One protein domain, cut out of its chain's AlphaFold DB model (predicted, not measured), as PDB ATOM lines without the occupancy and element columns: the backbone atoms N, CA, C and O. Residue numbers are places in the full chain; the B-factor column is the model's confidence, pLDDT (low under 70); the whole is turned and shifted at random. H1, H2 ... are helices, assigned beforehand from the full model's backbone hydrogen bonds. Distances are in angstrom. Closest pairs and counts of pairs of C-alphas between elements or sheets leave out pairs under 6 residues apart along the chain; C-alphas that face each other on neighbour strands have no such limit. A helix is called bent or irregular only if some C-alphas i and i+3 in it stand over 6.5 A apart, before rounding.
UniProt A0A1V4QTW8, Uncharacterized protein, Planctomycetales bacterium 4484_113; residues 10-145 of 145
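Overview. This is residues 10 to 145 of the 145 residues of an uncharacterized protein of Planctomycetales bacterium 4484_113 (UniProt A0A1V4QTW8). A long helical arm, residues 10 to 39 of the bent helix H1, sticks out from a small body of short helices and loops. In that body H5 crosses the later part of H1, H2 packs near the end of H1, and H3 packs on H5, with H4 near H3 and H5. The printed part has 136 residues with five named helices, in the order H1, H2, H3, H4, H5, and no named strand; the class is all helix. The whole is only just extended, close to loose, with a radius of gyration of the C-alphas of 21.7 A, and the C-alphas span 80 by 34 by 24 A, the arm making the length.

Along the chain. H1, residues 10 to 52, was assigned as one helix by its hydrogen bonds but is bent, with C-alphas 22 and 25 6.5 A apart. Its arm H1a, residues 10 to 22, begins with C-alpha 10 at (258.517, 264.591, 261.738) and is 18.7 A long. Its arm H1b, residues 25 to 52, is 40.5 A long and ends with C-alpha 52 at (221.692, 218.988, 283.335). H5, residues 133 to 144, is 17.4 A long and ends with C-alpha 144 at (229.150, 230.237, 290.236). H4, residues 107 to 118, is 15.9 A long. H2 is residues 64 to 68, 6.4 A, and H3 is residues 94 to 97, 5.0 A.

Arrangement. The lines of H1a and H1b stand at a shallow tilt of 31 degrees. H1a touches no helix. H1b touches H5 with residues 43 to 51 alone, about perpendicular at 76 degrees; their closest C-alphas, those of Ala 47 and Leu 137, are 4.5 A apart. H1b touches H2 with residues 51 to 52 alone, the closest C-alphas being those of Tyr 52 and Ala 65, 4.9 A apart. H5 touches H3 with residues 142 to 143 alone, the closest C-alphas being those of Lys 143 and Ala 95, 5.2 A apart. H4 and H5 are close but not clearly touching, at a steep tilt of 65 degrees, opposite ways; their closest C-alphas, those of Val 110 and Ile 135, are 7.3 A apart. H3 and H4 are also close but not clearly touching, with the C-alphas of Ala 95 and Leu 109 closest at 7.3 A. H2 and H4 are only just apart, 8.3 A at the closest. Every O i to N i+4 pair is within hydrogen-bond range in H1a, H1b and H4, against 7 of 8 in H5 and 0 of 1 in H2, where 2 of 2 O i to N i+3 pairs are within range; H3 is too short for an O i to N i+4 pair.

Size, cuts and confidence. The C-alphas of Trp 10 and Pro 84, the two farthest apart, are 80.7 A from each other. Without residues 10 to 39, which stand free, the body spans 43 by 27 by 24 A. The printed part has no cut. The links H1 to H2, H2 to H3 and H4 to H5 are long, and H3 to H4 is short. The mean pLDDT of the printed part is 80.3, and residues 24 to 41, 78 to 86 and 101 to 104 are under 70.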
ATOM      1  N   TRP A  10     258.040 265.346 260.574       76.94
ATOM      2  CA  TRP A  10     258.517 264.591 261.738       76.94
ATOM      3  C   TRP A  10     257.694 264.860 263.008       76.94
ATOM      4  O   TRP A  10     257.497 263.950 263.812       76.94
ATOM      5  N   ILE A  11     257.151 266.072 263.174       81.31
ATOM      6  CA  ILE A  11     256.299 266.419 264.322       81.31
ATOM      7  C   ILE A  11     254.979 265.653 264.240       81.31
ATOM      8  O   ILE A  11     254.511 265.110 265.239       81.31
ATOM      9  N   ILE A  12     254.408 265.548 263.038       80.06
ATOM     10  CA  ILE A  12     253.157 264.817 262.803       80.06
ATOM     11  C   ILE A  12     253.327 263.333 263.153       80.06
ATOM     12  O   ILE A  12     252.484 262.763 263.845       80.06
ATOM     13  N   LEU A  13     254.445 262.717 262.754       78.69
ATOM     14  CA  LEU A  13     254.743 261.320 263.088       78.69
ATOM     15  C   LEU A  13     254.889 261.093 264.600       78.69
ATOM     16  O   LEU A  13     254.375 260.101 265.118       78.69
ATOM     17  N   ILE A  14     255.522 262.025 265.320       83.25
ATOM     18  CA  ILE A  14     255.642 261.956 266.784       83.25
ATOM     19  C   ILE A  14     254.265 262.058 267.444       83.25
ATOM     20  O   ILE A  14     253.951 261.263 268.329       83.25
ATOM     21  N   VAL A  15     253.417 262.986 266.999       83.38
ATOM     22  CA  VAL A  15     252.064 263.156 267.554       83.38
ATOM     23  C   VAL A  15     251.220 261.896 267.341       83.38
ATOM     24  O   VAL A  15     250.575 261.430 268.281       83.38
ATOM     25  N   ILE A  16     251.274 261.288 266.153       81.69
ATOM     26  CA  ILE A  16     250.558 260.036 265.861       81.69
ATOM     27  C   ILE A  16     251.073 258.889 266.743       81.69
ATOM     28  O   ILE A  16     250.270 258.150 267.312       81.69
ATOM     29  N   ALA A  17     252.394 258.759 266.906       79.31
ATOM     30  CA  ALA A  17     252.986 257.726 267.754       79.31
ATOM     31  C   ALA A  17     252.571 257.883 269.227       79.31
ATOM     32  O   ALA A  17     252.211 256.902 269.878       79.31
ATOM     33  N   VAL A  18     252.551 259.116 269.741       81.44
ATOM     34  CA  VAL A  18     252.106 259.413 271.109       81.44
ATOM     35  C   VAL A  18     250.632 259.045 271.289       81.44
ATOM     36  O   VAL A  18     250.296 258.326 272.231       81.44
ATOM     37  N   ILE A  19     249.753 259.450 270.366       80.06
ATOM     38  CA  ILE A  19     248.322 259.104 270.416       80.06
ATOM     39  C   ILE A  19     248.125 257.581 270.384       80.06
ATOM     40  O   ILE A  19     247.355 257.048 271.183       80.06
ATOM     41  N   ALA A  20     248.852 256.867 269.520       74.81
ATOM     42  CA  ALA A  20     248.773 255.412 269.426       74.81
ATOM     43  C   ALA A  20     249.187 254.719 270.737       74.81
ATOM     44  O   ALA A  20     248.505 253.797 271.184       74.81
ATOM     45  N   ILE A  21     250.252 255.187 271.398       74.88
ATOM     46  CA  ILE A  21     250.726 254.631 272.678       74.88
ATOM     47  C   ILE A  21     249.699 254.852 273.796       74.88
ATOM     48  O   ILE A  21     249.405 253.924 274.557       74.88
ATOM     49  N   PHE A  22     249.121 256.054 273.889       72.56
ATOM     50  CA  PHE A  22     248.119 256.365 274.912       72.56
ATOM     51  C   PHE A  22     246.783 255.649 274.669       72.56
ATOM     52  O   PHE A  22     246.132 255.241 275.631       72.56
ATOM     53  N   ALA A  23     246.400 255.420 273.410       70.06
ATOM     54  CA  ALA A  23     245.197 254.669 273.056       70.06
ATOM     55  C   ALA A  23     245.366 253.143 273.188       70.06
ATOM     56  O   ALA A  23     244.385 252.434 273.414       70.06
ATOM     57  N   TYR A  24     246.590 252.612 273.100       68.12
ATOM     58  CA  TYR A  24     246.832 251.167 273.086       68.12
ATOM     59  C   TYR A  24     246.387 250.459 274.375       68.12
ATOM     60  O   TYR A  24     245.656 249.471 274.325       68.12
ATOM     61  N   LYS A  25     246.777 250.970 275.550       64.88
ATOM     62  CA  LYS A  25     246.423 250.355 276.844       64.88
ATOM     63  C   LYS A  25     244.906 250.260 277.100       64.88
ATOM     64  O   LYS A  25     244.456 249.160 277.433       64.88
ATOM     65  N   PRO A  26     244.109 251.336 276.950       66.00
ATOM     66  CA  PRO A  26     242.665 251.256 277.170       66.00
ATOM     67  C   PRO A  26     241.960 250.381 276.124       66.00
ATOM     68  O   PRO A  26     241.052 249.633 276.480       66.00
ATOM     69  N   VAL A  27     242.408 250.390 274.862       65.75
ATOM     70  CA  VAL A  27     241.819 249.555 273.798       65.75
ATOM     71  C   VAL A  27     242.080 248.067 274.042       65.75
ATOM     72  O   VAL A  27     241.157 247.260 273.946       65.75
ATOM     73  N   VAL A  28     243.301 247.685 274.421       67.56
ATOM     74  CA  VAL A  28     243.622 246.284 274.744       67.56
ATOM     75  C   VAL A  28     242.871 245.817 275.993       67.56
ATOM     76  O   VAL A  28     242.374 244.691 276.015       67.56
ATOM     77  N   GLY A  29     242.731 246.677 277.009       63.09
ATOM     78  CA  GLY A  29     241.917 246.397 278.196       63.09
ATOM     79  C   GLY A  29     240.453 246.123 277.842       63.09
ATOM     80  O   GLY A  29     239.923 245.071 278.195       63.09
ATOM     81  N   TYR A  30     239.844 247.007 277.050       64.94
ATOM     82  CA  TYR A  30     238.461 246.878 276.590       64.94
ATOM     83  C   TYR A  30     238.229 245.627 275.726       64.94
ATOM     84  O   TYR A  30     237.245 244.907 275.906       64.94
ATOM     85  N   LEU A  31     239.152 245.307 274.810       59.16
ATOM     86  CA  LEU A  31     239.061 244.107 273.971       59.16
ATOM     87  C   LEU A  31     239.223 242.814 274.783       59.16
ATOM     88  O   LEU A  31     238.517 241.832 274.532       59.16
ATOM     89  N   ARG A  32     240.114 242.802 275.779       58.72
ATOM     90  CA  ARG A  32     240.288 241.667 276.698       58.72
ATOM     91  C   ARG A  32     239.050 241.446 277.565       58.72
ATOM     92  O   ARG A  32     238.628 240.309 277.752       58.72
ATOM     93  N   GLU A  33     238.443 242.518 278.057       59.41
ATOM     94  CA  GLU A  33     237.243 242.447 278.887       59.41
ATOM     95  C   GLU A  33     236.041 241.941 278.075       59.41
ATOM     96  O   GLU A  33     235.388 240.971 278.468       59.41
ATOM     97  N   ARG A  34     235.839 242.477 276.866       55.59
ATOM     98  CA  ARG A  34     234.748 242.074 275.966       55.59
ATOM     99  C   ARG A  34     234.884 240.636 275.453       55.59
ATOM    100  O   ARG A  34     233.891 239.913 275.403       55.59
ATOM    101  N   SER A  35     236.099 240.202 275.107       51.56
ATOM    102  CA  SER A  35     236.357 238.806 274.717       51.56
ATOM    103  C   SER A  35     236.158 237.835 275.884       51.56
ATOM    104  O   SER A  35     235.562 236.778 275.689       51.56
ATOM    105  N   SER A  36     236.577 238.204 277.101       54.41
ATOM    106  CA  SER A  36     236.381 237.381 278.303       54.41
ATOM    107  C   SER A  36     234.911 237.272 278.736       54.41
ATOM    108  O   SER A  36     234.487 236.224 279.223       54.41
ATOM    109  N   GLN A  37     234.109 238.319 278.514       55.31
ATOM    110  CA  GLN A  37     232.671 238.301 278.786       55.31
ATOM    111  C   GLN A  37     231.897 237.441 277.784       55.31
ATOM    112  O   GLN A  37     231.031 236.676 278.207       55.31
ATOM    113  N   SER A  38     232.208 237.516 276.480       54.84
ATOM    114  CA  SER A  38     231.492 236.707 275.482       54.84
ATOM    115  C   SER A  38     231.794 235.215 275.635       54.84
ATOM    116  O   SER A  38     230.865 234.414 275.690       54.84
ATOM    117  N   THR A  39     233.066 234.842 275.823       59.56
ATOM    118  CA  THR A  39     233.456 233.443 276.078       59.56
ATOM    119  C   THR A  39     232.998 232.943 277.449       59.56
ATOM    120  O   THR A  39     232.573 231.799 277.577       59.56
ATOM    121  N   GLY A  40     233.003 233.790 278.483       60.12
ATOM    122  CA  GLY A  40     232.550 233.416 279.827       60.12
ATOM    123  C   GLY A  40     231.036 233.195 279.950       60.12
ATOM    124  O   GLY A  40     230.595 232.430 280.814       60.12
ATOM    125  N   ALA A  41     230.237 233.845 279.097       62.88
ATOM    126  CA  ALA A  41     228.802 233.594 278.979       62.88
ATOM    127  C   ALA A  41     228.527 232.271 278.246       62.88
ATOM    128  O   ALA A  41     227.756 231.452 278.753       62.88
ATOM    129  N   THR A  42     229.229 232.012 277.135       81.62
ATOM    130  CA  THR A  42     229.076 230.769 276.362       81.62
ATOM    131  C   THR A  42     229.575 229.539 277.116       81.62
ATOM    132  O   THR A  42     228.924 228.497 277.097       81.62
ATOM    133  N   ASP A  43     230.696 229.646 277.831       86.44
ATOM    134  CA  ASP A  43     231.246 228.532 278.611       86.44
ATOM    135  C   ASP A  43     230.343 228.176 279.791       86.44
ATOM    136  O   ASP A  43     230.215 227.009 280.143       86.44
ATOM    137  N   TYR A  44     229.675 229.161 280.392       88.25
ATOM    138  CA  TYR A  44     228.726 228.890 281.467       88.25
ATOM    139  C   TYR A  44     227.452 228.198 280.973       88.25
ATOM    140  O   TYR A  44     226.941 227.325 281.668       88.25
ATOM    141  N   GLN A  45     226.955 228.555 279.786       89.56
ATOM    142  CA  GLN A  45     225.815 227.867 279.168       89.56
ATOM    143  C   GLN A  45     226.156 226.406 278.864       89.56
ATOM    144  O   GLN A  45     225.468 225.521 279.364       89.56
ATOM    145  N   LYS A  46     227.288 226.153 278.196       91.62
ATOM    146  CA  LYS A  46     227.807 224.791 277.968       91.62
ATOM    147  C   LYS A  46     228.011 224.023 279.272       91.62
ATOM    148  O   LYS A  46     227.736 222.833 279.368       91.62
ATOM    149  N   ALA A  47     228.482 224.705 280.310       93.50
ATOM    150  CA  ALA A  47     228.669 224.096 281.614       93.50
ATOM    151  C   ALA A  47     227.356 223.733 282.312       93.50
ATOM    152  O   ALA A  47     227.283 222.700 282.979       93.50
ATOM    153  N   LYS A  48     226.316 224.553 282.135       93.12
ATOM    154  CA  LYS A  48     224.964 224.219 282.576       93.12
ATOM    155  C   LYS A  48     224.434 223.012 281.800       93.12
ATOM    156  O   LYS A  48     223.906 222.106 282.428       93.12
ATOM    157  N   GLU A  49     224.629 222.948 280.486       92.06
ATOM    158  CA  GLU A  49     224.236 221.785 279.670       92.06
ATOM    159  C   GLU A  49     224.888 220.498 280.184       92.06
ATOM    160  O   GLU A  49     224.176 219.571 280.547       92.06
ATOM    161  N   VAL A  50     226.213 220.474 280.371       94.25
ATOM    162  CA  VAL A  50     226.928 219.315 280.948       94.25
ATOM    163  C   VAL A  50     226.373 218.899 282.319       94.25
ATOM    164  O   VAL A  50     226.357 217.716 282.662       94.25
ATOM    165  N   PHE A  51     225.919 219.858 283.126       94.75
ATOM    166  CA  PHE A  51     225.355 219.582 284.443       94.75
ATOM    167  C   PHE A  51     223.947 218.962 284.373       94.75
ATOM    168  O   PHE A  51     223.646 218.078 285.177       94.75
ATOM    169  N   TYR A  52     223.099 219.406 283.441       92.44
ATOM    170  CA  TYR A  52     221.692 218.988 283.335       92.44
ATOM    171  C   TYR A  52     221.456 217.812 282.388       92.44
ATOM    172  O   TYR A  52     220.589 216.984 282.665       92.44
ATOM    173  N   ASP A  53     222.215 217.724 281.305       89.75
ATOM    174  CA  ASP A  53     221.974 216.775 280.229       89.75
ATOM    175  C   ASP A  53     222.447 215.366 280.609       89.75
ATOM    176  O   ASP A  53     223.606 215.144 280.965       89.75
ATOM    177  N   TYR A  54     221.528 214.403 280.546       87.12
ATOM    178  CA  TYR A  54     221.807 212.994 280.810       87.12
ATOM    179  C   TYR A  54     222.544 212.321 279.639       87.12
ATOM    180  O   TYR A  54     223.293 211.366 279.850       87.12
ATOM    181  N   GLN A  55     222.389 212.830 278.410       86.62
ATOM    182  CA  GLN A  55     223.020 212.267 277.213       86.62
ATOM    183  C   GLN A  55     224.545 212.394 277.271       86.62
ATOM    184  O   GLN A  55     225.257 211.477 276.864       86.62
ATOM    185  N   VAL A  56     225.052 213.470 277.883       88.06
ATOM    186  CA  VAL A  56     226.489 213.682 278.144       88.06
ATOM    187  C   VAL A  56     227.114 212.533 278.945       88.06
ATOM    188  O   VAL A  56     228.312 212.255 278.815       88.06
ATOM    189  N   TRP A  57     226.306 211.856 279.761       86.69
ATOM    190  CA  TRP A  57     226.729 210.778 280.650       86.69
ATOM    191  C   TRP A  57     226.293 209.388 280.175       86.69
ATOM    192  O   TRP A  57     226.617 208.399 280.825       86.69
ATOM    193  N   GLY A  58     225.589 209.284 279.044       76.62
ATOM    194  CA  GLY A  58     225.267 208.004 278.410       76.62
ATOM    195  C   GLY A  58     224.304 207.105 279.190       76.62
ATOM    196  O   GLY A  58     224.239 205.914 278.898       76.62
ATOM    197  N   HIS A  59     223.561 207.642 280.162       77.62
ATOM    198  CA  HIS A  59     222.559 206.878 280.903       77.62
ATOM    199  C   HIS A  59     221.223 207.626 280.943       77.62
ATOM    200  O   HIS A  59     221.217 208.824 281.238       77.62
ATOM    201  N   PRO A  60     220.084 206.948 280.693       73.62
ATOM    202  CA  PRO A  60     218.770 207.579 280.765       73.62
ATOM    203  C   PRO A  60     218.565 208.245 282.133       73.62
ATOM    204  O   PRO A  60     218.825 207.629 283.168       73.62
ATOM    205  N   ASN A  61     218.170 209.522 282.124       77.31
ATOM    206  CA  ASN A  61     217.871 210.368 283.295       77.31
ATOM    207  C   ASN A  61     218.982 210.612 284.320       77.31
ATOM    208  O   ASN A  61     218.715 211.209 285.362       77.31
ATOM    209  N   ARG A  62     220.221 210.179 284.081       85.94
ATOM    210  CA  ARG A  62     221.302 210.389 285.052       85.94
ATOM    211  C   ARG A  62     222.171 211.561 284.636       85.94
ATOM    212  O   ARG A  62     222.993 211.463 283.731       85.94
ATOM    213  N   SER A  63     222.013 212.667 285.350       90.00
ATOM    214  CA  SER A  63     222.871 213.843 285.237       90.00
ATOM    215  C   SER A  63     223.264 214.370 286.614       90.00
ATOM    216  O   SER A  63     222.786 213.903 287.653       90.00
ATOM    217  N   CYS A  64     224.153 215.362 286.650       91.94
ATOM    218  CA  CYS A  64     224.512 216.007 287.912       91.94
ATOM    219  C   CYS A  64     223.301 216.730 288.526       91.94
ATOM    220  O   CYS A  64     223.128 216.717 289.745       91.94
ATOM    221  N   ALA A  65     222.459 217.335 287.683       91.38
ATOM    222  CA  ALA A  65     221.277 218.082 288.091       91.38
ATOM    223  C   ALA A  65     220.261 217.219 288.825       91.38
ATOM    224  O   ALA A  65     219.669 217.715 289.777       91.38
ATOM    225  N   MET A  66     220.158 215.938 288.475       87.69
ATOM    226  CA  MET A  66     219.293 214.991 289.166       87.69
ATOM    227  C   MET A  66     219.439 215.125 290.691       87.69
ATOM    228  O   MET A  66     218.497 215.501 291.357       87.69
ATOM    229  N   CYS A  67     220.629 215.008 291.280       87.75
ATOM    230  CA  CYS A  67     220.768 215.124 292.745       87.75
ATOM    231  C   CYS A  67     220.881 216.560 293.295       87.75
ATOM    232  O   CYS A  67     220.912 216.754 294.516       87.75
ATOM    233  N   HIS A  68     221.047 217.563 292.433       91.19
ATOM    234  CA  HIS A  68     221.612 218.861 292.824       91.19
ATOM    235  C   HIS A  68     220.832 220.086 292.328       91.19
ATOM    236  O   HIS A  68     221.130 221.207 292.752       91.19
ATOM    237  N   ALA A  69     219.810 219.890 291.498       88.94
ATOM    238  CA  ALA A  69     218.882 220.903 291.015       88.94
ATOM    239  C   ALA A  69     217.461 220.568 291.487       88.94
ATOM    240  O   ALA A  69     217.068 219.407 291.538       88.94
ATOM    241  N   LYS A  70     216.707 221.587 291.904       84.50
ATOM    242  CA  LYS A  70     215.323 221.399 292.382       84.50
ATOM    243  C   LYS A  70     214.310 221.388 291.240       84.50
ATOM    244  O   LYS A  70     213.207 220.898 291.407       84.50
ATOM    245  N   ASP A  71     214.709 221.976 290.127       85.94
ATOM    246  CA  ASP A  71     214.005 222.152 288.867       85.94
ATOM    247  C   ASP A  71     214.416 221.094 287.832       85.94
ATOM    248  O   ASP A  71     214.185 221.275 286.643       85.94
ATOM    249  N   TYR A  72     215.071 220.008 288.258       83.38
ATOM    250  CA  TYR A  72     215.388 218.914 287.348       83.38
ATOM    251  C   TYR A  72     214.122 218.135 286.999       83.38
ATOM    252  O   TYR A  72     213.472 217.572 287.880       83.38
ATOM    253  N   GLU A  73     213.813 218.076 285.710       79.88
ATOM    254  CA  GLU A  73     212.733 217.263 285.168       79.88
ATOM    255  C   GLU A  73     213.314 215.997 284.538       79.88
ATOM    256  O   GLU A  73     214.293 216.034 283.788       79.88
ATOM    257  N   VAL A  74     212.717 214.858 284.878       77.38
ATOM    258  CA  VAL A  74     213.074 213.547 284.328       77.38
ATOM    259  C   VAL A  74     212.532 213.465 282.904       77.38
ATOM    260  O   VAL A  74     211.423 213.936 282.652       77.38
ATOM    261  N   ASN A  75     213.272 212.850 281.977       74.62
ATOM    262  CA  ASN A  75     212.744 212.624 280.637       74.62
ATOM    263  C   ASN A  75     211.557 211.636 280.719       74.62
ATOM    264  O   ASN A  75     211.761 210.487 281.118       74.62
ATOM    265  N   PRO A  76     210.338 212.039 280.311       72.88
ATOM    266  CA  PRO A  76     209.158 211.177 280.364       72.88
ATOM    267  C   PRO A  76     209.256 209.927 279.472       72.88
ATOM    268  O   PRO A  76     208.560 208.948 279.727       72.88
ATOM    269  N   GLU A  77     210.120 209.924 278.453       77.94
ATOM    270  CA  GLU A  77     210.361 208.774 277.562       77.94
ATOM    271  C   GLU A  77     211.219 207.675 278.212       77.94
ATOM    272  O   GLU A  77     211.333 206.565 277.690       77.94
ATOM    273  N   HIS A  78     211.821 207.966 279.364       69.12
ATOM    274  CA  HIS A  78     212.632 207.036 280.131       69.12
ATOM    275  C   HIS A  78     212.049 206.933 281.553       69.12
ATOM    276  O   HIS A  78     212.458 207.673 282.437       69.12
ATOM    277  N   PRO A  79     211.063 206.063 281.815       60.75
ATOM    278  CA  PRO A  79     210.377 206.029 283.113       60.75
ATOM    279  C   PRO A  79     211.209 205.387 284.235       60.75
ATOM    280  O   PRO A  79     210.936 205.620 285.412       60.75
ATOM    281  N   ASP A  80     212.229 204.599 283.888       61.84
ATOM    282  CA  ASP A  80     213.049 203.893 284.868       61.84
ATOM    283  C   ASP A  80     214.028 204.853 285.551       61.84
ATOM    284  O   ASP A  80     214.991 205.354 284.960       61.84
ATOM    285  N   ILE A  81     213.786 205.093 286.839       63.50
ATOM    286  CA  ILE A  81     214.714 205.778 287.732       63.50
ATOM    287  C   ILE A  81     215.145 204.790 288.814       63.50
ATOM    288  O   ILE A  81     214.648 204.814 289.939       63.50
ATOM    289  N   ASP A  82     216.116 203.936 288.490       59.56
ATOM    290  CA  ASP A  82     216.819 203.129 289.490       59.56
ATOM    291  C   ASP A  82     217.791 204.021 290.274       59.56
ATOM    292  O   ASP A  82     219.006 204.041 290.044       59.56
ATOM    293  N   MET A  83     217.223 204.826 291.172       63.50
ATOM    294  CA  MET A  83     217.949 205.620 292.155       63.50
ATOM    295  C   MET A  83     217.199 205.567 293.491       63.50
ATOM    296  O   MET A  83     216.479 206.510 293.834       63.50
ATOM    297  N   PRO A  84     217.325 204.454 294.242       54.97
ATOM    298  CA  PRO A  84     216.761 204.372 295.580       54.97
ATOM    299  C   PRO A  84     217.361 205.508 296.419       54.97
ATOM    300  O   PRO A  84     218.578 205.686 296.460       54.97
ATOM    301  N   ASP A  85     216.491 206.312 297.026       56.56
ATOM    302  CA  ASP A  85     216.816 207.487 297.843       56.56
ATOM    303  C   ASP A  85     217.372 208.703 297.088       56.56
ATOM    304  O   ASP A  85     218.464 209.215 297.371       56.56
ATOM    305  N   PHE A  86     216.570 209.258 296.176       65.56
ATOM    306  CA  PHE A  86     216.783 210.617 295.682       65.56
ATOM    307  C   PHE A  86     216.764 211.616 296.851       65.56
ATOM    308  O   PHE A  86     215.717 212.057 297.330       65.56
ATOM    309  N   LYS A  87     217.950 211.988 297.334       73.88
ATOM    310  CA  LYS A  87     218.125 213.044 298.328       73.88
ATOM    311  C   LYS A  87     218.794 214.234 297.671       73.88
ATOM    312  O   LYS A  87     219.979 214.187 297.347       73.88
ATOM    313  N   TYR A  88     218.038 215.320 297.546       84.25
ATOM    314  CA  TYR A  88     218.569 216.593 297.082       84.25
ATOM    315  C   TYR A  88     219.746 217.050 297.958       84.25
ATOM    316  O   TYR A  88     219.651 217.102 299.189       84.25
ATOM    317  N   VAL A  89     220.851 217.431 297.316       88.19
ATOM    318  CA  VAL A  89     222.035 217.994 297.972       88.19
ATOM    319  C   VAL A  89     222.348 219.355 297.366       88.19
ATOM    320  O   VAL A  89     222.710 219.468 296.197       88.19
ATOM    321  N   GLN A  90     222.281 220.396 298.190       90.62
ATOM    322  CA  GLN A  90     222.595 221.756 297.769       90.62
ATOM    323  C   GLN A  90     224.099 221.933 297.498       90.62
ATOM    324  O   GLN A  90     224.937 221.555 298.318       90.62
ATOM    325  N   LEU A  91     224.436 222.568 296.369       92.31
ATOM    326  CA  LEU A  91     225.818 222.860 295.956       92.31
ATOM    327  C   LEU A  91     226.239 224.329 296.143       92.31
ATOM    328  O   LEU A  91     227.304 224.725 295.676       92.31
ATOM    329  N   LYS A  92     225.435 225.139 296.841       91.31
ATOM    330  CA  LYS A  92     225.741 226.555 297.092       91.31
ATOM    331  C   LYS A  92     227.096 226.703 297.791       91.31
ATOM    332  O   LYS A  92     227.298 226.144 298.870       91.31
ATOM    333  N   GLY A  93     228.024 227.448 297.191       87.81
ATOM    334  CA  GLY A  93     229.364 227.664 297.737       87.81
ATOM    335  C   GLY A  93     230.264 226.423 297.749       87.81
ATOM    336  O   GLY A  93     231.264 226.401 298.475       87.81
ATOM    337  N   VAL A  94     229.952 225.387 296.961       89.38
ATOM    338  CA  VAL A  94     230.737 224.141 296.915       89.38
ATOM    339  C   VAL A  94     232.192 224.394 296.519       89.38
ATOM    340  O   VAL A  94     233.100 223.805 297.103       89.38
ATOM    341  N   ALA A  95     232.442 225.335 295.606       87.12
ATOM    342  CA  ALA A  95     233.795 225.705 295.212       87.12
ATOM    343  C   ALA A  95     234.617 226.243 296.394       87.12
ATOM    344  O   ALA A  95     235.784 225.888 296.542       87.12
ATOM    345  N   ARG A  96     234.010 227.045 297.281       86.44
ATOM    346  CA  ARG A  96     234.683 227.555 298.487       86.44
ATOM    347  C   ARG A  96     234.957 226.434 299.486       86.44
ATOM    348  O   ARG A  96     236.050 226.378 300.039       86.44
ATOM    349  N   LYS A  97     233.993 225.525 299.676       86.50
ATOM    350  CA  LYS A  97     234.130 224.357 300.563       86.50
ATOM    351  C   LYS A  97     235.323 223.470 300.189       86.50
ATOM    352  O   LYS A  97     235.933 222.884 301.074       86.50
ATOM    353  N   TYR A  98     235.650 223.388 298.901       85.06
ATOM    354  CA  TYR A  98     236.793 222.628 298.387       85.06
ATOM    355  C   TYR A  98     237.945 223.529 297.905       85.06
ATOM    356  O   TYR A  98     238.720 223.128 297.044       85.06
ATOM    357  N   HIS A  99     238.056 224.748 298.445       80.19
ATOM    358  CA  HIS A  99     239.174 225.678 298.234       80.19
ATOM    359  C   HIS A  99     239.472 226.092 296.773       80.19
ATOM    360  O   HIS A  99     240.530 226.648 296.492       80.19
ATOM    361  N   TYR A 100     238.528 225.938 295.843       77.75
ATOM    362  CA  TYR A 100     238.708 226.204 294.405       77.75
ATOM    363  C   TYR A 100     238.666 227.705 294.007       77.75
ATOM    364  O   TYR A 100     238.719 228.050 292.828       77.75
ATOM    365  N   THR A 101     238.540 228.645 294.952       62.09
ATOM    366  CA  THR A 101     238.190 230.044 294.622       62.09
ATOM    367  C   THR A 101     239.343 231.045 294.542       62.09
ATOM    368  O   THR A 101     239.182 232.036 293.834       62.09
ATOM    369  N   LEU A 102     240.468 230.848 295.243       56.94
ATOM    370  CA  LEU A 102     241.529 231.875 295.340       56.94
ATOM    371  C   LEU A 102     242.953 231.344 295.126       56.94
ATOM    372  O   LEU A 102     243.714 231.974 294.401       56.94
ATOM    373  N   LEU A 103     243.315 230.200 295.721       54.59
ATOM    374  CA  LEU A 103     244.675 229.628 295.641       54.59
ATOM    375  C   LEU A 103     244.704 228.088 295.607       54.59
ATOM    376  O   LEU A 103     245.777 227.494 295.532       54.59
ATOM    377  N   GLY A 104     243.551 227.418 295.701       59.03
ATOM    378  CA  GLY A 104     243.495 225.958 295.775       59.03
ATOM    379  C   GLY A 104     243.404 225.287 294.408       59.03
ATOM    380  O   GLY A 104     242.779 225.789 293.473       59.03
ATOM    381  N   SER A 105     244.019 224.109 294.313       76.56
ATOM    382  CA  SER A 105     243.876 223.207 293.172       76.56
ATOM    383  C   SER A 105     242.448 222.641 293.118       76.56
ATOM    384  O   SER A 105     241.900 222.285 294.162       76.56
ATOM    385  N   PRO A 106     241.847 222.463 291.925       82.44
ATOM    386  CA  PRO A 106     240.547 221.805 291.787       82.44
ATOM    387  C   PRO A 106     240.565 220.315 292.169       82.44
ATOM    388  O   PRO A 106     239.526 219.663 292.100       82.44
ATOM    389  N   SER A 107     241.717 219.748 292.543       85.88
ATOM    390  CA  SER A 107     241.909 218.311 292.759       85.88
ATOM    391  C   SER A 107     240.891 217.682 293.706       85.88
ATOM    392  O   SER A 107     240.352 216.624 293.385       85.88
ATOM    393  N   ASP A 108     240.551 218.327 294.819       87.56
ATOM    394  CA  ASP A 108     239.596 217.762 295.777       87.56
ATOM    395  C   ASP A 108     238.142 217.847 295.307       87.56
ATOM    396  O   ASP A 108     237.366 216.910 295.534       87.56
ATOM    397  N   LEU A 109     237.784 218.915 294.586       90.25
ATOM    398  CA  LEU A 109     236.474 219.030 293.949       90.25
ATOM    399  C   LEU A 109     236.328 217.992 292.829       90.25
ATOM    400  O   LEU A 109     235.319 217.294 292.769       90.25
ATOM    401  N   VAL A 110     237.370 217.798 292.018       92.75
ATOM    402  CA  VAL A 110     237.407 216.783 290.956       92.75
ATOM    403  C   VAL A 110     237.321 215.370 291.529       92.75
ATOM    404  O   VAL A 110     236.538 214.565 291.034       92.75
ATOM    405  N   LYS A 111     238.020 215.063 292.631       91.81
ATOM    406  CA  LYS A 111     237.853 213.780 293.344       91.81
ATOM    407  C   LYS A 111     236.404 213.553 293.781       91.81
ATOM    408  O   LYS A 111     235.939 212.415 293.799       91.81
ATOM    409  N   ARG A 112     235.681 214.610 294.164       91.44
ATOM    410  CA  ARG A 112     234.261 214.518 294.543       91.44
ATOM    411  C   ARG A 112     233.336 214.344 293.354       91.44
ATOM    412  O   ARG A 112     232.452 213.498 293.440       91.44
ATOM    413  N   ILE A 113     233.580 215.059 292.260       93.12
ATOM    414  CA  ILE A 113     232.871 214.853 290.994       93.12
ATOM    415  C   ILE A 113     233.045 213.396 290.548       93.12
ATOM    416  O   ILE A 113     232.058 212.690 290.372       93.12
ATOM    417  N   ASN A 114     234.283 212.897 290.502       93.88
ATOM    418  CA  ASN A 114     234.577 211.520 290.107       93.88
ATOM    419  C   ASN A 114     233.948 210.469 291.027       93.88
ATOM    420  O   ASN A 114     233.532 209.419 290.557       93.88
ATOM    421  N   ARG A 115     233.795 210.749 292.327       91.00
ATOM    422  CA  ARG A 115     233.045 209.857 293.224       91.00
ATOM    423  C   ARG A 115     231.574 209.732 292.814       91.00
ATOM    424  O   ARG A 115     231.008 208.649 292.928       91.00
ATOM    425  N   CYS A 116     230.949 210.823 292.368       89.44
ATOM    426  CA  CYS A 116     229.585 210.782 291.845       89.44
ATOM    427  C   CYS A 116     229.526 210.057 290.497       89.44
ATOM    428  O   CYS A 116     228.664 209.203 290.319       89.44
ATOM    429  N   LEU A 117     230.464 210.356 289.592       91.38
ATOM    430  CA  LEU A 117     230.526 209.749 288.261       91.38
ATOM    431  C   LEU A 117     230.767 208.236 288.313       91.38
ATOM    432  O   LEU A 117     230.147 207.497 287.557       91.38
ATOM    433  N   HIS A 118     231.607 207.762 289.232       90.62
ATOM    434  CA  HIS A 118     231.933 206.342 289.365       90.62
ATOM    435  C   HIS A 118     230.823 205.523 290.041       90.62
ATOM    436  O   HIS A 118     230.793 204.302 289.928       90.62
ATOM    437  N   SER A 119     229.908 206.165 290.770       87.12
ATOM    438  CA  SER A 119     228.868 205.453 291.511       87.12
ATOM    439  C   SER A 119     227.799 204.900 290.552       87.12
ATOM    440  O   SER A 119     227.140 205.698 289.877       87.12
ATOM    441  N   PRO A 120     227.577 203.569 290.513       83.81
ATOM    442  CA  PRO A 120     226.636 202.929 289.586       83.81
ATOM    443  C   PRO A 120     225.169 203.238 289.905       83.81
ATOM    444  O   PRO A 120     224.312 203.090 289.044       83.81
ATOM    445  N   THR A 121     224.883 203.699 291.124       81.00
ATOM    446  CA  THR A 121     223.556 204.155 291.555       81.00
ATOM    447  C   THR A 121     223.337 205.648 291.320       81.00
ATOM    448  O   THR A 121     222.278 206.152 291.662       81.00
ATOM    449  N   ARG A 122     224.327 206.380 290.782       84.38
ATOM    450  CA  ARG A 122     224.227 207.825 290.511       84.38
ATOM    451  C   ARG A 122     224.304 208.149 289.037       84.38
ATOM    452  O   ARG A 122     223.301 208.518 288.457       84.38
ATOM    453  N   ILE A 123     225.498 208.060 288.458       87.12
ATOM    454  CA  ILE A 123     225.723 208.307 287.030       87.12
ATOM    455  C   ILE A 123     226.301 207.044 286.394       87.12
ATOM    456  O   ILE A 123     225.816 206.612 285.358       87.12
ATOM    457  N   GLY A 124     227.281 206.407 287.040       83.12
ATOM    458  CA  GLY A 124     227.893 205.176 286.537       83.12
ATOM    459  C   GLY A 124     228.768 205.382 285.297       83.12
ATOM    460  O   GLY A 124     229.055 204.419 284.599       83.12
ATOM    461  N   TYR A 125     229.203 206.617 285.026       84.56
ATOM    462  CA  TYR A 125     230.046 206.957 283.877       84.56
ATOM    463  C   TYR A 125     231.506 206.506 284.046       84.56
ATOM    464  O   TYR A 125     232.192 206.215 283.071       84.56
ATOM    465  N   GLY A 126     232.007 206.471 285.287       86.00
ATOM    466  CA  GLY A 126     233.406 206.162 285.594       86.00
ATOM    467  C   GLY A 126     234.190 207.374 286.103       86.00
ATOM    468  O   GLY A 126     233.668 208.175 286.875       86.00
ATOM    469  N   THR A 127     235.463 207.487 285.719       88.44
ATOM    470  CA  THR A 127     236.387 208.516 286.227       88.44
ATOM    471  C   THR A 127     236.906 209.371 285.082       88.44
ATOM    472  O   THR A 127     237.374 208.843 284.078       88.44
ATOM    473  N   LEU A 128     236.887 210.689 285.268       89.25
ATOM    474  CA  LEU A 128     237.427 211.660 284.326       89.25
ATOM    475  C   LEU A 128     238.686 212.333 284.868       89.25
ATOM    476  O   LEU A 128     238.860 212.520 286.078       89.25
ATOM    477  N   THR A 129     239.573 212.717 283.957       89.06
ATOM    478  CA  THR A 129     240.779 213.478 284.289       89.06
ATOM    479  C   THR A 129     240.466 214.971 284.374       89.06
ATOM    480  O   THR A 129     239.420 215.437 283.928       89.06
ATOM    481  N   GLN A 130     241.382 215.758 284.941       84.81
ATOM    482  CA  GLN A 130     241.217 217.217 284.990       84.81
ATOM    483  C   GLN A 130     241.270 217.877 283.609       84.81
ATOM    484  O   GLN A 130     240.798 219.000 283.462       84.81
ATOM    485  N   GLN A 131     241.861 217.198 282.625       87.31
ATOM    486  CA  GLN A 131     241.942 217.665 281.246       87.31
ATOM    487  C   GLN A 131     240.651 217.403 280.460       87.31
ATOM    488  O   GLN A 131     240.516 217.925 279.357       87.31
ATOM    489  N   ASP A 132     239.714 216.609 280.994       92.44
ATOM    490  CA  ASP A 132     238.429 216.380 280.337       92.44
ATOM    491  C   ASP A 132     237.612 217.680 280.308       92.44
ATOM    492  O   ASP A 132     237.415 218.353 281.327       92.44
ATOM    493  N   GLU A 133     237.116 218.023 279.124       91.50
ATOM    494  CA  GLU A 133     236.369 219.256 278.890       91.50
ATOM    495  C   GLU A 133     235.101 219.340 279.750       91.50
ATOM    496  O   GLU A 133     234.752 220.412 280.244       91.50
ATOM    497  N   ARG A 134     234.441 218.213 280.027       92.50
ATOM    498  CA  ARG A 134     233.260 218.180 280.901       92.50
ATOM    499  C   ARG A 134     233.636 218.484 282.339       92.50
ATOM    500  O   ARG A 134     232.894 219.183 283.019       92.50
ATOM    501  N   ILE A 135     234.798 218.015 282.802       93.25
ATOM    502  CA  ILE A 135     235.315 218.386 284.124       93.25
ATOM    503  C   ILE A 135     235.616 219.882 284.170       93.25
ATOM    504  O   ILE A 135     235.191 220.547 285.116       93.25
ATOM    505  N   ARG A 136     236.273 220.439 283.144       92.62
ATOM    506  CA  ARG A 136     236.525 221.887 283.047       92.62
ATOM    507  C   ARG A 136     235.222 222.685 283.132       92.62
ATOM    508  O   ARG A 136     235.122 223.613 283.935       92.62
ATOM    509  N   LEU A 137     234.223 222.301 282.344       93.56
ATOM    510  CA  LEU A 137     232.915 222.943 282.303       93.56
ATOM    511  C   LEU A 137     232.178 222.813 283.645       93.56
ATOM    512  O   LEU A 137     231.760 223.825 284.206       93.56
ATOM    513  N   LEU A 138     232.113 221.621 284.245       93.75
ATOM    514  CA  LEU A 138     231.521 221.439 285.576       93.75
ATOM    515  C   LEU A 138     232.165 222.359 286.617       93.75
ATOM    516  O   LEU A 138     231.456 223.003 287.388       93.75
ATOM    517  N   LEU A 139     233.492 222.492 286.623       91.94
ATOM    518  CA  LEU A 139     234.182 223.402 287.539       91.94
ATOM    519  C   LEU A 139     233.767 224.871 287.330       91.94
ATOM    520  O   LEU A 139     233.571 225.587 288.314       91.94
ATOM    521  N   ILE A 140     233.570 225.312 286.082       90.94
ATOM    522  CA  ILE A 140     233.062 226.658 285.761       90.94
ATOM    523  C   ILE A 140     231.661 226.864 286.341       90.94
ATOM    524  O   ILE A 140     231.405 227.902 286.956       90.94
ATOM    525  N   TYR A 141     230.768 225.884 286.180       92.62
ATOM    526  CA  TYR A 141     229.408 225.965 286.716       92.62
ATOM    527  C   TYR A 141     229.412 226.010 288.248       92.62
ATOM    528  O   TYR A 141     228.862 226.935 288.844       92.62
ATOM    529  N   LEU A 142     230.115 225.071 288.889       91.50
ATOM    530  CA  LEU A 142     230.189 224.940 290.349       91.50
ATOM    531  C   LEU A 142     230.867 226.131 291.038       91.50
ATOM    532  O   LEU A 142     230.602 226.389 292.210       91.50
ATOM    533  N   LYS A 143     231.729 226.871 290.331       89.31
ATOM    534  CA  LYS A 143     232.324 228.117 290.836       89.31
ATOM    535  C   LYS A 143     231.301 229.247 290.983       89.31
ATOM    536  O   LYS A 143     231.538 230.158 291.775       89.31
ATOM    537  N   LYS A 144     230.202 229.209 290.223       87.62
ATOM    538  CA  LYS A 144     229.150 230.237 290.236       87.62
ATOM    539  C   LYS A 144     227.962 229.906 291.156       87.62
ATOM    540  O   LYS A 144     227.117 230.779 291.337       87.62
ATOM    541  N   LEU A 145     227.895 228.691 291.714       86.19
ATOM    542  CA  LEU A 145     226.877 228.265 292.692       86.19
ATOM    543  C   LEU A 145     227.249 228.669 294.125       86.19
ATOM    544  O   LEU A 145     226.340 229.051 294.894       86.19
TER     545      LEU A 145